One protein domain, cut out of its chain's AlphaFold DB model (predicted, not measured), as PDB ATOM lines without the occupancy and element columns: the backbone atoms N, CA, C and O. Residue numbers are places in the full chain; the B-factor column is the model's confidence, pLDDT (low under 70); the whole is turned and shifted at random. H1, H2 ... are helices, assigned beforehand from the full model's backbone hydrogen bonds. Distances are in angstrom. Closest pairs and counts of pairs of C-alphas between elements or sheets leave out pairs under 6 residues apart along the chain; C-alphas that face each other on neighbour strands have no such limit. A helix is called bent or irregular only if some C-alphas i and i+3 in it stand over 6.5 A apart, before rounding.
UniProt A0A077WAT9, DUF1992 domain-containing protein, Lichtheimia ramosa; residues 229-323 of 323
ATOM      1  N   TRP A 229     -32.873-110.547  15.741       92.94
ATOM      2  CA  TRP A 229     -33.396-109.188  15.880       92.94
ATOM      3  C   TRP A 229     -32.523-108.303  16.780       92.94
ATOM      4  O   TRP A 229     -32.486-107.101  16.554       92.94
ATOM      5  N   ILE A 230     -31.790-108.858  17.756       93.00
ATOM      6  CA  ILE A 230     -30.877-108.077  18.612       93.00
ATOM      7  C   ILE A 230     -29.679-107.592  17.796       93.00
ATOM      8  O   ILE A 230     -29.258-106.446  17.924       93.00
ATOM      9  N   MET A 231     -29.149-108.444  16.919       91.69
ATOM     10  CA  MET A 231     -28.074-108.040  16.010       91.69
ATOM     11  C   MET A 231     -28.549-106.924  15.076       91.69
ATOM     12  O   MET A 231     -27.874-105.910  14.910       91.69
ATOM     13  N   MET A 232     -29.755-107.072  14.527       93.69
ATOM     14  CA  MET A 232     -30.350-106.037  13.688       93.69
ATOM     15  C   MET A 232     -30.671-104.756  14.461       93.69
ATOM     16  O   MET A 232     -30.559-103.669  13.904       93.69
ATOM     17  N   GLN A 233     -31.028-104.859  15.742       95.25
ATOM     18  CA  GLN A 233     -31.245-103.696  16.595       95.25
ATOM     19  C   GLN A 233     -29.996-102.819  16.642       95.25
ATOM     20  O   GLN A 233     -30.103-101.615  16.436       95.25
ATOM     21  N   GLN A 234     -28.823-103.422  16.864       94.56
ATOM     22  CA  GLN A 234     -27.557-102.690  16.887       94.56
ATOM     23  C   GLN A 234     -27.306-101.992  15.551       94.56
ATOM     24  O   GLN A 234     -26.959-100.816  15.532       94.56
ATOM     25  N   GLN A 235     -27.545-102.685  14.436       94.69
ATOM     26  CA  GLN A 235     -27.413-102.092  13.109       94.69
ATOM     27  C   GLN A 235     -28.340-100.879  12.939       94.69
ATOM     28  O   GLN A 235     -27.866 -99.792  12.615       94.69
ATOM     29  N   VAL A 236     -29.633-101.031  13.230       96.50
ATOM     30  CA  VAL A 236     -30.611 -99.937  13.136       96.50
ATOM     31  C   VAL A 236     -30.217 -98.765  14.035       96.50
ATOM     32  O   VAL A 236     -30.257 -97.621  13.597       96.50
ATOM     33  N   ASP A 237     -29.773 -99.027  15.263       96.25
ATOM     34  CA  ASP A 237     -29.336 -97.981  16.190       96.25
ATOM     35  C   ASP A 237     -28.094 -97.239  15.681       96.25
ATOM     36  O   ASP A 237     -28.018 -96.009  15.786       96.25
ATOM     37  N   THR A 238     -27.144 -97.944  15.056       97.00
ATOM     38  CA  THR A 238     -25.991 -97.295  14.418       97.00
ATOM     39  C   THR A 238     -26.402 -96.435  13.228       97.00
ATOM     40  O   THR A 238     -25.917 -95.311  13.119       97.00
ATOM     41  N   GLU A 239     -27.326 -96.894  12.377       96.19
ATOM     42  CA  GLU A 239     -27.803 -96.113  11.230       96.19
ATOM     43  C   GLU A 239     -28.581 -94.867  11.667       96.19
ATOM     44  O   GLU A 239     -28.355 -93.783  11.131       96.19
ATOM     45  N   ILE A 240     -29.428 -94.979  12.695       96.00
ATOM     46  CA  ILE A 240     -30.139 -93.829  13.276       96.00
ATOM     47  C   ILE A 240     -29.143 -92.821  13.853       96.00
ATOM     48  O   ILE A 240     -29.274 -91.615  13.639       96.00
ATOM     49  N   THR A 241     -28.118 -93.301  14.558       95.94
ATOM     50  CA  THR A 241     -27.076 -92.437  15.132       95.94
ATOM     51  C   THR A 241     -26.269 -91.739  14.033       95.94
ATOM     52  O   THR A 241     -25.992 -90.542  14.119       95.94
ATOM     53  N   GLN A 242     -25.927 -92.451  12.957       96.25
ATOM     54  CA  GLN A 242     -25.245 -91.878  11.793       96.25
ATOM     55  C   GLN A 242     -26.111 -90.830  11.083       96.25
ATOM     56  O   GLN A 242     -25.608 -89.760  10.743       96.25
ATOM     57  N   LEU A 243     -27.410 -91.092  10.916       95.38
ATOM     58  CA  LEU A 243     -28.354 -90.138  10.336       95.38
ATOM     59  C   LEU A 243     -28.418 -88.862  11.176       95.38
ATOM     60  O   LEU A 243     -28.219 -87.772  10.642       95.38
ATOM     61  N   ARG A 244     -28.621 -88.990  12.492       93.69
ATOM     62  CA  ARG A 244     -28.715 -87.846  13.412       93.69
ATOM     63  C   ARG A 244     -27.432 -87.028  13.454       93.69
ATOM     64  O   ARG A 244     -27.494 -85.812  13.330       93.69
ATOM     65  N   THR A 245     -26.274 -87.680  13.538       94.19
ATOM     66  CA  THR A 245     -24.979 -86.978  13.512       94.19
ATOM     67  C   THR A 245     -24.714 -86.295  12.168       94.19
ATOM     68  O   THR A 245     -24.160 -85.200  12.137       94.19
ATOM     69  N   SER A 246     -25.123 -86.895  11.045       93.75
ATOM     70  CA  SER A 246     -25.037 -86.255   9.726       93.75
ATOM     71  C   SER A 246     -25.946 -85.028   9.635       93.75
ATOM     72  O   SER A 246     -25.524 -83.988   9.125       93.75
ATOM     73  N   LEU A 247     -27.177 -85.135  10.142       92.69
ATOM     74  CA  LEU A 247     -28.156 -84.051  10.160       92.69
ATOM     75  C   LEU A 247     -27.648 -82.894  11.033       92.69
ATOM     76  O   LEU A 247     -27.559 -81.767  10.555       92.69
ATOM     77  N   GLU A 248     -27.193 -83.190  12.251       92.31
ATOM     78  CA  GLU A 248     -26.571 -82.226  13.168       92.31
ATOM     79  C   GLU A 248     -25.404 -81.478  12.528       92.31
ATOM     80  O   GLU A 248     -25.372 -80.252  12.586       92.31
ATOM     81  N   ARG A 249     -24.473 -82.181  11.870       91.44
ATOM     82  CA  ARG A 249     -23.343 -81.539  11.180       91.44
ATOM     83  C   ARG A 249     -23.810 -80.598  10.075       91.44
ATOM     84  O   ARG A 249     -23.336 -79.472  10.005       91.44
ATOM     85  N   SER A 250     -24.730 -81.047   9.223       90.38
ATOM     86  CA  SER A 250     -25.224 -80.224   8.113       90.38
ATOM     87  C   SER A 250     -25.979 -78.982   8.600       90.38
ATOM     88  O   SER A 250     -25.804 -77.899   8.049       90.38
ATOM     89  N   LEU A 251     -26.775 -79.114   9.666       88.19
ATOM     90  CA  LEU A 251     -27.491 -77.991  10.261       88.19
ATOM     91  C   LEU A 251     -26.525 -77.037  10.970       88.19
ATOM     92  O   LEU A 251     -26.684 -75.827  10.859       88.19
ATOM     93  N   ALA A 252     -25.508 -77.563  11.659       87.19
ATOM     94  CA  ALA A 252     -24.482 -76.754  12.305       87.19
ATOM     95  C   ALA A 252     -23.714 -75.901  11.288       87.19
ATOM     96  O   ALA A 252     -23.542 -74.714  11.532       87.19
ATOM     97  N   LEU A 253     -23.322 -76.461  10.137       84.50
ATOM     98  CA  LEU A 253     -22.683 -75.693   9.059       84.50
ATOM     99  C   LEU A 253     -23.583 -74.548   8.572       84.50
ATOM    100  O   LEU A 253     -23.146 -73.405   8.520       84.50
ATOM    101  N   CYS A 254     -24.863 -74.834   8.321       82.25
ATOM    102  CA  CYS A 254     -25.840 -73.825   7.904       82.25
ATOM    103  C   CYS A 254     -26.039 -72.716   8.957       82.25
ATOM    104  O   CYS A 254     -26.251 -71.556   8.612       82.25
ATOM    105  N   LEU A 255     -25.946 -73.058  10.246       82.00
ATOM    106  CA  LEU A 255     -26.096 -72.103  11.343       82.00
ATOM    107  C   LEU A 255     -24.849 -71.225  11.557       82.00
ATOM    108  O   LEU A 255     -24.985 -70.125  12.078       82.00
ATOM    109  N   MET A 256     -23.655 -71.692  11.172       76.44
ATOM    110  CA  MET A 256     -22.401 -70.928  11.292       76.44
ATOM    111  C   MET A 256     -22.267 -69.840  10.217       76.44
ATOM    112  O   MET A 256     -21.662 -68.804  10.478       76.44
ATOM    113  N   ASP A 257     -22.856 -70.053   9.038       69.50
ATOM    114  CA  ASP A 257     -22.802 -69.108   7.915       69.50
ATOM    115  C   ASP A 257     -23.834 -67.960   8.021       69.50
ATOM    116  O   ASP A 257     -23.795 -67.017   7.227       69.50
ATOM    117  N   GLY A 258     -24.768 -68.011   8.983       60.59
ATOM    118  CA  GLY A 258     -25.903 -67.083   9.072       60.59
ATOM    119  C   GLY A 258     -25.962 -66.242  10.354       60.59
ATOM    120  O   GLY A 258     -25.972 -66.776  11.459       60.59
ATOM    121  N   ASP A 259     -26.112 -64.919  10.204       57.34
ATOM    122  CA  ASP A 259     -26.535 -64.006  11.279       57.34
ATOM    123  C   ASP A 259     -28.018 -64.242  11.637       57.34
ATOM    124  O   ASP A 259     -28.817 -64.571  10.760       57.34
ATOM    125  N   ILE A 260     -28.379 -64.095  12.917       60.28
ATOM    126  CA  ILE A 260     -29.599 -64.581  13.600       60.28
ATOM    127  C   ILE A 260     -30.854 -64.570  12.698       60.28
ATOM    128  O   ILE A 260     -31.557 -63.566  12.570       60.28
ATOM    129  N   GLN A 261     -31.170 -65.721  12.093       61.47
ATOM    130  CA  GLN A 261     -32.356 -65.904  11.250       61.47
ATOM    131  C   GLN A 261     -33.512 -66.566  12.015       61.47
ATOM    132  O   GLN A 261     -33.317 -67.404  12.897       61.47
ATOM    133  N   SER A 262     -34.750 -66.234  11.630       71.75
ATOM    134  CA  SER A 262     -35.959 -66.918  12.106       71.75
ATOM    135  C   SER A 262     -35.877 -68.428  11.835       71.75
ATOM    136  O   SER A 262     -35.567 -68.829  10.713       71.75
ATOM    137  N   THR A 263     -36.231 -69.263  12.821       73.75
ATOM    138  CA  THR A 263     -36.185 -70.742  12.750       73.75
ATOM    139  C   THR A 263     -36.794 -71.307  11.463       73.75
ATOM    140  O   THR A 263     -36.259 -72.233  10.862       73.75
ATOM    141  N   THR A 264     -37.894 -70.720  10.997       78.06
ATOM    142  CA  THR A 264     -38.610 -71.149   9.791       78.06
ATOM    143  C   THR A 264     -37.849 -70.900   8.487       78.06
ATOM    144  O   THR A 264     -38.060 -71.639   7.529       78.06
ATOM    145  N   ARG A 265     -36.976 -69.886   8.428       82.44
ATOM    146  CA  ARG A 265     -36.169 -69.581   7.235       82.44
ATOM    147  C   ARG A 265     -34.989 -70.535   7.114       82.44
ATOM    148  O   ARG A 265     -34.873 -71.202   6.096       82.44
ATOM    149  N   VAL A 266     -34.219 -70.704   8.192       82.81
ATOM    150  CA  VAL A 266     -33.059 -71.617   8.227       82.81
ATOM    151  C   VAL A 266     -33.463 -73.043   7.852       82.81
ATOM    152  O   VAL A 266     -32.823 -73.671   7.016       82.81
ATOM    153  N   LEU A 267     -34.566 -73.542   8.420       84.69
ATOM    154  CA  LEU A 267     -35.059 -74.885   8.107       84.69
ATOM    155  C   LEU A 267     -35.514 -75.020   6.647       84.69
ATOM    156  O   LEU A 267     -35.315 -76.071   6.042       84.69
ATOM    157  N   ARG A 268     -36.112 -73.971   6.065       86.56
ATOM    158  CA  ARG A 268     -36.523 -73.970   4.654       86.56
ATOM    159  C   ARG A 268     -35.308 -73.995   3.728       86.56
ATOM    160  O   ARG A 268     -35.300 -74.786   2.789       86.56
ATOM    161  N   ASP A 269     -34.312 -73.163   3.999       86.75
ATOM    162  CA  ASP A 269     -33.117 -73.040   3.162       86.75
ATOM    163  C   ASP A 269     -32.278 -74.323   3.238       86.75
ATOM    164  O   ASP A 269     -31.891 -74.879   2.210       86.75
ATOM    165  N   TRP A 270     -32.116 -74.886   4.440       89.94
ATOM    166  CA  TRP A 270     -31.485 -76.192   4.629       89.94
ATOM    167  C   TRP A 270     -32.226 -77.297   3.868       89.94
ATOM    168  O   TRP A 270     -31.601 -78.117   3.194       89.94
ATOM    169  N   LYS A 271     -33.566 -77.305   3.916       90.06
ATOM    170  CA  LYS A 271     -34.385 -78.301   3.208       90.06
ATOM    171  C   LYS A 271     -34.213 -78.203   1.694       90.06
ATOM    172  O   LYS A 271     -34.196 -79.233   1.032       90.06
ATOM    173  N   GLN A 272     -34.029 -77.003   1.147       89.06
ATOM    174  CA  GLN A 272     -33.724 -76.832  -0.277       89.06
ATOM    175  C   GLN A 272     -32.331 -77.354  -0.648       89.06
ATOM    176  O   GLN A 272     -32.163 -77.913  -1.726       89.06
ATOM    177  N   GLN A 273     -31.340 -77.188   0.228       87.94
ATOM    178  CA  GLN A 273     -29.959 -77.588  -0.055       87.94
ATOM    179  C   GLN A 273     -29.704 -79.084   0.159       87.94
ATOM    180  O   GLN A 273     -28.941 -79.699  -0.586       87.94
ATOM    181  N   HIS A 274     -30.325 -79.675   1.179       91.81
ATOM    182  CA  HIS A 274     -29.999 -81.023   1.641       91.81
ATOM    183  C   HIS A 274     -31.188 -81.996   1.651       91.81
ATOM    184  O   HIS A 274     -30.976 -83.187   1.894       91.81
ATOM    185  N   GLY A 275     -32.409 -81.536   1.351       90.25
ATOM    186  CA  GLY A 275     -33.637 -82.340   1.417       90.25
ATOM    187  C   GLY A 275     -33.548 -83.653   0.643       90.25
ATOM    188  O   GLY A 275     -33.655 -84.715   1.247       90.25
ATOM    189  N   ASP A 276     -33.218 -83.600  -0.651       92.69
ATOM    190  CA  ASP A 276     -33.176 -84.787  -1.523       92.69
ATOM    191  C   ASP A 276     -32.211 -85.883  -1.037       92.69
ATOM    192  O   ASP A 276     -32.438 -87.080  -1.244       92.69
ATOM    193  N   TYR A 277     -31.096 -85.483  -0.419       94.00
ATOM    194  CA  TYR A 277     -30.113 -86.415   0.130       94.00
ATOM    195  C   TYR A 277     -30.654 -87.095   1.389       94.00
ATOM    196  O   TYR A 277     -30.608 -88.325   1.501       94.00
ATOM    197  N   PHE A 278     -31.186 -86.301   2.321       94.56
ATOM    198  CA  PHE A 278     -31.723 -86.832   3.567       94.56
ATOM    199  C   PHE A 278     -33.010 -87.620   3.352       94.56
ATOM    200  O   PHE A 278     -33.187 -88.610   4.046       94.56
ATOM    201  N   ASP A 279     -33.838 -87.292   2.362       94.31
ATOM    202  CA  ASP A 279     -35.034 -88.068   2.023       94.31
ATOM    203  C   ASP A 279     -34.675 -89.498   1.604       94.31
ATOM    204  O   ASP A 279     -35.238 -90.464   2.122       94.31
ATOM    205  N   LYS A 280     -33.664 -89.664   0.741       95.31
ATOM    206  CA  LYS A 280     -33.167 -90.993   0.338       95.31
ATOM    207  C   LYS A 280     -32.524 -91.745   1.500       95.31
ATOM    208  O   LYS A 280     -32.715 -92.954   1.649       95.31
ATOM    209  N   LEU A 281     -31.744 -91.046   2.325       94.94
ATOM    210  CA  LEU A 281     -31.119 -91.642   3.504       94.94
ATOM    211  C   LEU A 281     -32.180 -92.102   4.512       94.94
ATOM    212  O   LEU A 281     -32.096 -93.210   5.040       94.94
ATOM    213  N   LEU A 282     -33.198 -91.278   4.736       96.12
ATOM    214  CA  LEU A 282     -34.315 -91.556   5.624       96.12
ATOM    215  C   LEU A 282     -35.161 -92.710   5.093       96.12
ATOM    216  O   LEU A 282     -35.582 -93.556   5.876       96.12
ATOM    217  N   GLU A 283     -35.374 -92.798   3.779       96.44
ATOM    218  CA  GLU A 283     -36.035 -93.943   3.157       96.44
ATOM    219  C   GLU A 283     -35.280 -95.244   3.463       96.44
ATOM    220  O   GLU A 283     -35.889 -96.204   3.939       96.44
ATOM    221  N   LYS A 284     -33.953 -95.260   3.293       96.44
ATOM    222  CA  LYS A 284     -33.116 -96.422   3.628       96.44
ATOM    223  C   LYS A 284     -33.236 -96.807   5.109       96.44
ATOM    224  O   LYS A 284     -33.488 -97.973   5.415       96.44
ATOM    225  N   VAL A 285     -33.095 -95.843   6.021       96.81
ATOM    226  CA  VAL A 285     -33.186 -96.103   7.471       96.81
ATOM    227  C   VAL A 285     -34.590 -96.580   7.849       96.81
ATOM    228  O   VAL A 285     -34.738 -97.561   8.573       96.81
ATOM    229  N   ASN A 286     -35.641 -95.969   7.304       96.69
ATOM    230  CA  ASN A 286     -37.024 -96.371   7.561       96.69
ATOM    231  C   ASN A 286     -37.344 -97.774   7.017       96.69
ATOM    232  O   ASN A 286     -38.102 -98.515   7.650       96.69
ATOM    233  N   GLN A 287     -36.756 -98.184   5.888       96.56
ATOM    234  CA  GLN A 287     -36.854 -99.561   5.391       96.56
ATOM    235  C   GLN A 287     -36.197-100.562   6.360       96.56
ATOM    236  O   GLN A 287     -36.755-101.638   6.619       96.56
ATOM    237  N   GLN A 288     -35.058-100.205   6.962       95.69
ATOM    238  CA  GLN A 288     -34.426-101.032   7.993       95.69
ATOM    239  C   GLN A 288     -35.236-101.079   9.289       95.69
ATOM    240  O   GLN A 288     -35.464-102.154   9.837       95.69
ATOM    241  N   VAL A 289     -35.759 -99.944   9.749       96.75
ATOM    242  CA  VAL A 289     -36.649 -99.890  10.917       96.75
ATOM    243  C   VAL A 289     -37.891-100.755  10.690       96.75
ATOM    244  O   VAL A 289     -38.299-101.501  11.579       96.75
ATOM    245  N   ARG A 290     -38.471-100.731   9.482       96.25
ATOM    246  CA  ARG A 290     -39.618-101.581   9.133       96.25
ATOM    247  C   ARG A 290     -39.268-103.066   9.207       96.25
ATOM    248  O   ARG A 290     -40.023-103.822   9.811       96.25
ATOM    249  N   SER A 291     -38.152-103.488   8.618       95.25
ATOM    250  CA  SER A 291     -37.731-104.898   8.657       95.25
ATOM    251  C   SER A 291     -37.377-105.358  10.076       95.25
ATOM    252  O   SER A 291     -37.774-106.452  10.475       95.25
ATOM    253  N   TYR A 292     -36.760-104.496  10.884       96.50
ATOM    254  CA  TYR A 292     -36.553-104.735  12.313       96.50
ATOM    255  C   TYR A 292     -37.875-104.921  13.073       96.50
ATOM    256  O   TYR A 292     -38.050-105.914  13.778       96.50
ATOM    257  N   ASN A 293     -38.844-104.020  12.884       95.31
ATOM    258  CA  ASN A 293     -40.141-104.063  13.567       95.31
ATOM    259  C   ASN A 293     -40.964-105.320  13.251       95.31
ATOM    260  O   ASN A 293     -41.791-105.722  14.073       95.31
ATOM    261  N   VAL A 294     -40.750-105.933  12.081       94.88
ATOM    262  CA  VAL A 294     -41.385-107.205  11.699       94.88
ATOM    263  C   VAL A 294     -40.850-108.366  12.538       94.88
ATOM    264  O   VAL A 294     -41.621-109.231  12.941       94.88
ATOM    265  N   MET A 295     -39.546-108.389  12.821       91.56
ATOM    266  CA  MET A 295     -38.906-109.474  13.579       91.56
ATOM    267  C   MET A 295     -38.957-109.268  15.095       91.56
ATOM    268  O   MET A 295     -38.823-110.217  15.864       91.56
ATOM    269  N   CYS A 296     -39.101-108.021  15.528       94.38
ATOM    270  CA  CYS A 296     -38.999-107.627  16.919       94.38
ATOM    271  C   CYS A 296     -40.319-107.840  17.699       94.38
ATOM    272  O   CYS A 296     -41.408-107.550  17.178       94.38
ATOM    273  N   PRO A 297     -40.251-108.275  18.977       94.31
ATOM    274  CA  PRO A 297     -41.393-108.238  19.887       94.31
ATOM    275  C   PRO A 297     -41.991-106.831  20.018       94.31
ATOM    276  O   PRO A 297     -41.293-105.826  19.911       94.31
ATOM    277  N   ALA A 298     -43.291-106.751  20.311       92.38
ATOM    278  CA  ALA A 298     -44.024-105.481  20.332       92.38
ATOM    279  C   ALA A 298     -43.444-104.423  21.291       92.38
ATOM    280  O   ALA A 298     -43.575-103.234  21.020       92.38
ATOM    281  N   SER A 299     -42.777-104.840  22.370       93.50
ATOM    282  CA  SER A 299     -42.202-103.953  23.387       93.50
ATOM    283  C   SER A 299     -40.993-103.139  22.923       93.50
ATOM    284  O   SER A 299     -40.722-102.099  23.514       93.50
ATOM    285  N   VAL A 300     -40.258-103.592  21.901       94.88
ATOM    286  CA  VAL A 300     -38.992-102.960  21.470       94.88
ATOM    287  C   VAL A 300     -39.102-102.367  20.055       94.88
ATOM    288  O   VAL A 300     -38.120-101.909  19.474       94.88
ATOM    289  N   ARG A 301     -40.312-102.324  19.484       94.88
ATOM    290  CA  ARG A 301     -40.549-101.710  18.170       94.88
ATOM    291  C   ARG A 301     -40.216-100.217  18.189       94.88
ATOM    292  O   ARG A 301     -40.481 -99.521  19.165       94.88
ATOM    293  N   LYS A 302     -39.661 -99.727  17.080       93.50
ATOM    294  CA  LYS A 302     -39.274 -98.323  16.879       93.50
ATOM    295  C   LYS A 302     -40.279 -97.610  15.977       93.50
ATOM    296  O   LYS A 302     -40.845 -98.220  15.067       93.50
ATOM    297  N   ASN A 303     -40.469 -96.314  16.193       93.00
ATOM    298  CA  ASN A 303     -41.333 -95.504  15.339       93.00
ATOM    299  C   ASN A 303     -40.654 -95.200  13.998       93.00
ATOM    300  O   ASN A 303     -39.428 -95.229  13.881       93.00
ATOM    301  N   ARG A 304     -41.472 -94.916  12.980       93.56
ATOM    302  CA  ARG A 304     -40.986 -94.375  11.709       93.56
ATOM    303  C   ARG A 304     -40.419 -92.975  11.958       93.56
ATOM    304  O   ARG A 304     -40.994 -92.226  12.737       93.56
ATOM    305  N   ILE A 305     -39.310 -92.658  11.299       94.12
ATOM    306  CA  ILE A 305     -38.615 -91.382  11.450       94.12
ATOM    307  C   ILE A 305     -39.099 -90.429  10.359       94.12
ATOM    308  O   ILE A 305     -39.097 -90.798   9.178       94.12
ATOM    309  N   ASP A 306     -39.493 -89.222  10.756       93.50
ATOM    310  CA  ASP A 306     -39.907 -88.138   9.869       93.50
ATOM    311  C   ASP A 306     -38.870 -87.007   9.857       93.50
ATOM    312  O   ASP A 306     -38.344 -86.608  10.898       93.50
ATOM    313  N   LEU A 307     -38.567 -86.492   8.660       91.19
ATOM    314  CA  LEU A 307     -37.506 -85.496   8.464       91.19
ATOM    315  C   LEU A 307     -37.805 -84.191   9.208       91.19
ATOM    316  O   LEU A 307     -36.927 -83.635   9.864       91.19
ATOM    317  N   ASP A 308     -39.041 -83.705   9.098       90.38
ATOM    318  CA  ASP A 308     -39.436 -82.413   9.660       90.38
ATOM    319  C   ASP A 308     -39.417 -82.436  11.202       90.38
ATOM    320  O   ASP A 308     -39.008 -81.453  11.822       90.38
ATOM    321  N   GLU A 309     -39.785 -83.565  11.819       91.44
ATOM    322  CA  GLU A 309     -39.720 -83.748  13.276       91.44
ATOM    323  C   GLU A 309     -38.267 -83.782  13.768       91.44
ATOM    324  O   GLU A 309     -37.899 -83.023  14.668       91.44
ATOM    325  N   GLU A 310     -37.407 -84.582  13.127       91.31
ATOM    326  CA  GLU A 310     -35.989 -84.674  13.502       91.31
ATOM    327  C   GLU A 310     -35.257 -83.340  13.297       91.31
ATOM    328  O   GLU A 310     -34.425 -82.962  14.121       91.31
ATOM    329  N   LEU A 311     -35.590 -82.575  12.252       90.38
ATOM    330  CA  LEU A 311     -35.029 -81.239  12.035       90.38
ATOM    331  C   LEU A 311     -35.380 -80.270  13.164       90.38
ATOM    332  O   LEU A 311     -34.509 -79.555  13.667       90.38
ATOM    333  N   GLN A 312     -36.648 -80.247  13.579       89.56
ATOM    334  CA  GLN A 312     -37.088 -79.403  14.687       89.56
ATOM    335  C   GLN A 312     -36.436 -79.809  16.009       89.56
ATOM    336  O   GLN A 312     -36.085 -78.941  16.814       89.56
ATOM    337  N   ASP A 313     -36.270 -81.108  16.245       90.19
ATOM    338  CA  ASP A 313     -35.630 -81.630  17.449       90.19
ATOM    339  C   ASP A 313     -34.130 -81.335  17.473       90.19
ATOM    340  O   ASP A 313     -33.593 -80.937  18.509       90.19
ATOM    341  N   VAL A 314     -33.436 -81.480  16.343       90.00
ATOM    342  CA  VAL A 314     -32.013 -81.130  16.230       90.00
ATOM    343  C   VAL A 314     -31.813 -79.629  16.421       90.00
ATOM    344  O   VAL A 314     -30.943 -79.228  17.192       90.00
ATOM    345  N   TYR A 315     -32.648 -78.789  15.806       88.06
ATOM    346  CA  TYR A 315     -32.588 -77.341  16.001       88.06
ATOM    347  C   TYR A 315     -32.802 -76.951  17.471       88.06
ATOM    348  O   TYR A 315     -32.049 -76.142  18.023       88.06
ATOM    349  N   ARG A 316     -33.790 -77.562  18.144       88.44
ATOM    350  CA  ARG A 316     -34.007 -77.378  19.588       88.44
ATOM    351  C   ARG A 316     -32.776 -77.788  20.395       88.44
ATOM    352  O   ARG A 316     -32.356 -77.038  21.267       88.44
ATOM    353  N   ARG A 317     -32.144 -78.917  20.068       88.69
ATOM    354  CA  ARG A 317     -30.920 -79.368  20.747       88.69
ATOM    355  C   ARG A 317     -29.753 -78.395  20.557       88.69
ATOM    356  O   ARG A 317     -29.161 -77.983  21.551       88.69
ATOM    357  N   LEU A 318     -29.463 -77.964  19.329       85.44
ATOM    358  CA  LEU A 318     -28.368 -77.018  19.060       85.44
ATOM    359  C   LEU A 318     -28.586 -75.660  19.745       85.44
ATOM    360  O   LEU A 318     -27.655 -75.097  20.314       85.44
ATOM    361  N   THR A 319     -29.820 -75.152  19.745       81.44
ATOM    362  CA  THR A 319     -30.147 -73.880  20.411       81.44
ATOM    363  C   THR A 319     -30.079 -73.969  21.936       81.44
ATOM    364  O   THR A 319     -29.720 -72.982  22.573       81.44
ATOM    365  N   THR A 320     -30.376 -75.129  22.534       84.06
ATOM    366  CA  THR A 320     -30.187 -75.334  23.980       84.06
ATOM    367  C   THR A 320     -28.726 -75.454  24.405       84.06
ATOM    368  O   THR A 320     -28.408 -75.029  25.504       84.06
ATOM    369  N   GLN A 321     -27.842 -75.998  23.563       73.31
ATOM    370  CA  GLN A 321     -26.412 -76.153  23.884       73.31
ATOM    371  C   GLN A 321     -25.639 -74.825  23.858       73.31
ATOM    372  O   GLN A 321     -24.599 -74.708  24.493       73.31
ATOM    373  N   ASN A 322     -26.145 -73.832  23.121       60.94
ATOM    374  CA  ASN A 322     -25.541 -72.501  23.003       60.94
ATOM    375  C   ASN A 322     -26.027 -71.491  24.064       60.94
ATOM    376  O   ASN A 322     -25.591 -70.341  24.032       60.94
ATOM    377  N   LYS A 323     -26.943 -71.881  24.959       54.94
ATOM    378  CA  LYS A 323     -27.400 -71.062  26.094       54.94
ATOM    379  C   LYS A 323     -26.689 -71.469  27.375       54.94
ATOM    380  O   LYS A 323     -26.363 -70.551  28.155       54.94
TER     381      LYS A 323
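Overview. This is residues 229 to 323 of the 323 residues of the protein "DUF1992 domain-containing protein" of Lichtheimia ramosa (UniProt A0A077WAT9). Two long helical stretches, H1 and the arm H2b of a bent helix, lie side by side and run opposite ways along the longest axis, while the short arm H2a turns aside near the last residues of H1. After H2b, residues 296 to 306 run back to H3, which crosses H1 steeply over residues 244 to 252. The printed part has 95 residues with three named helices, in the order H1, H2, H3, and no named strand; its class is all helix. It is only just loose, close to compact, with a radius of gyration of the C-alphas of 15.1 A, and elongated, spanning 47 by 29 by 17 A.

Arrangement. H1, residues 229 to 256, touches H2b, residues 276 to 295, at a shallow tilt of 21 degrees, opposite ways; their closest C-alphas, those of Trp 229 and Met 295, are 6.0 A apart. H2a, residues 263 to 273, touches H1 at residues 251 to 255 alone, with the closest C-alphas, those of Cys 254 and Trp 270, 6.9 A apart; the two are only just about perpendicular, at 72 degrees. H2a and H2b are about perpendicular, at 87 degrees. H3, residues 307 to 321, touches H1 at residues 244 to 252 alone, at a steep tilt of 64 degrees, the same way; their closest C-alphas, those of Glu 248 and Val 314, are 6.3 A apart. H3 and H2b only just touch, with 3 pairs of C-alphas within 8 A, through Leu 307 alone of H3; the closest are those of Asp 279 and Leu 307, 7.4 A apart. H3 is close to but not clearly touching H2a, with the C-alphas of Leu 267 and Leu 311 closest, at 7.5 A. The helix packing is mostly crossed, with 1 of 4 touching pairs at a shallow tilt. Each O i to N i+4 pair is within hydrogen-bond range in H1, H2a and H3; in H2b 15 of 16 are.

Along the chain. H1 begins at C-alpha 229 (-33.396, -109.188, 15.880) and is 40.1 A long. H2, residues 263 to 295, was assigned as one helix by its hydrogen bonds but is bent: C-alphas 273 and 276 are 8.0 A apart. Its arm H2a is 15.8 A long, and H2b is 29.5 A long, ending at C-alpha 295 (-38.906, -109.474, 13.579). H3 is 21.2 A long and ends at C-alpha 321 (-26.412, -76.153, 23.884).

Size, cuts and confidence. The two C-alphas farthest apart, those of Asp 259 and Pro 297, are 47.4 A apart. The printed part has no cut and ends at Lys 323, the chain's last residue. The link from H1 to H2 is short, with 6 residues, and that from H2 to H3 is long, with 11. The mean pLDDT of the printed part is 88.8; residues 257 to 261 and 322 to 323 are under 70.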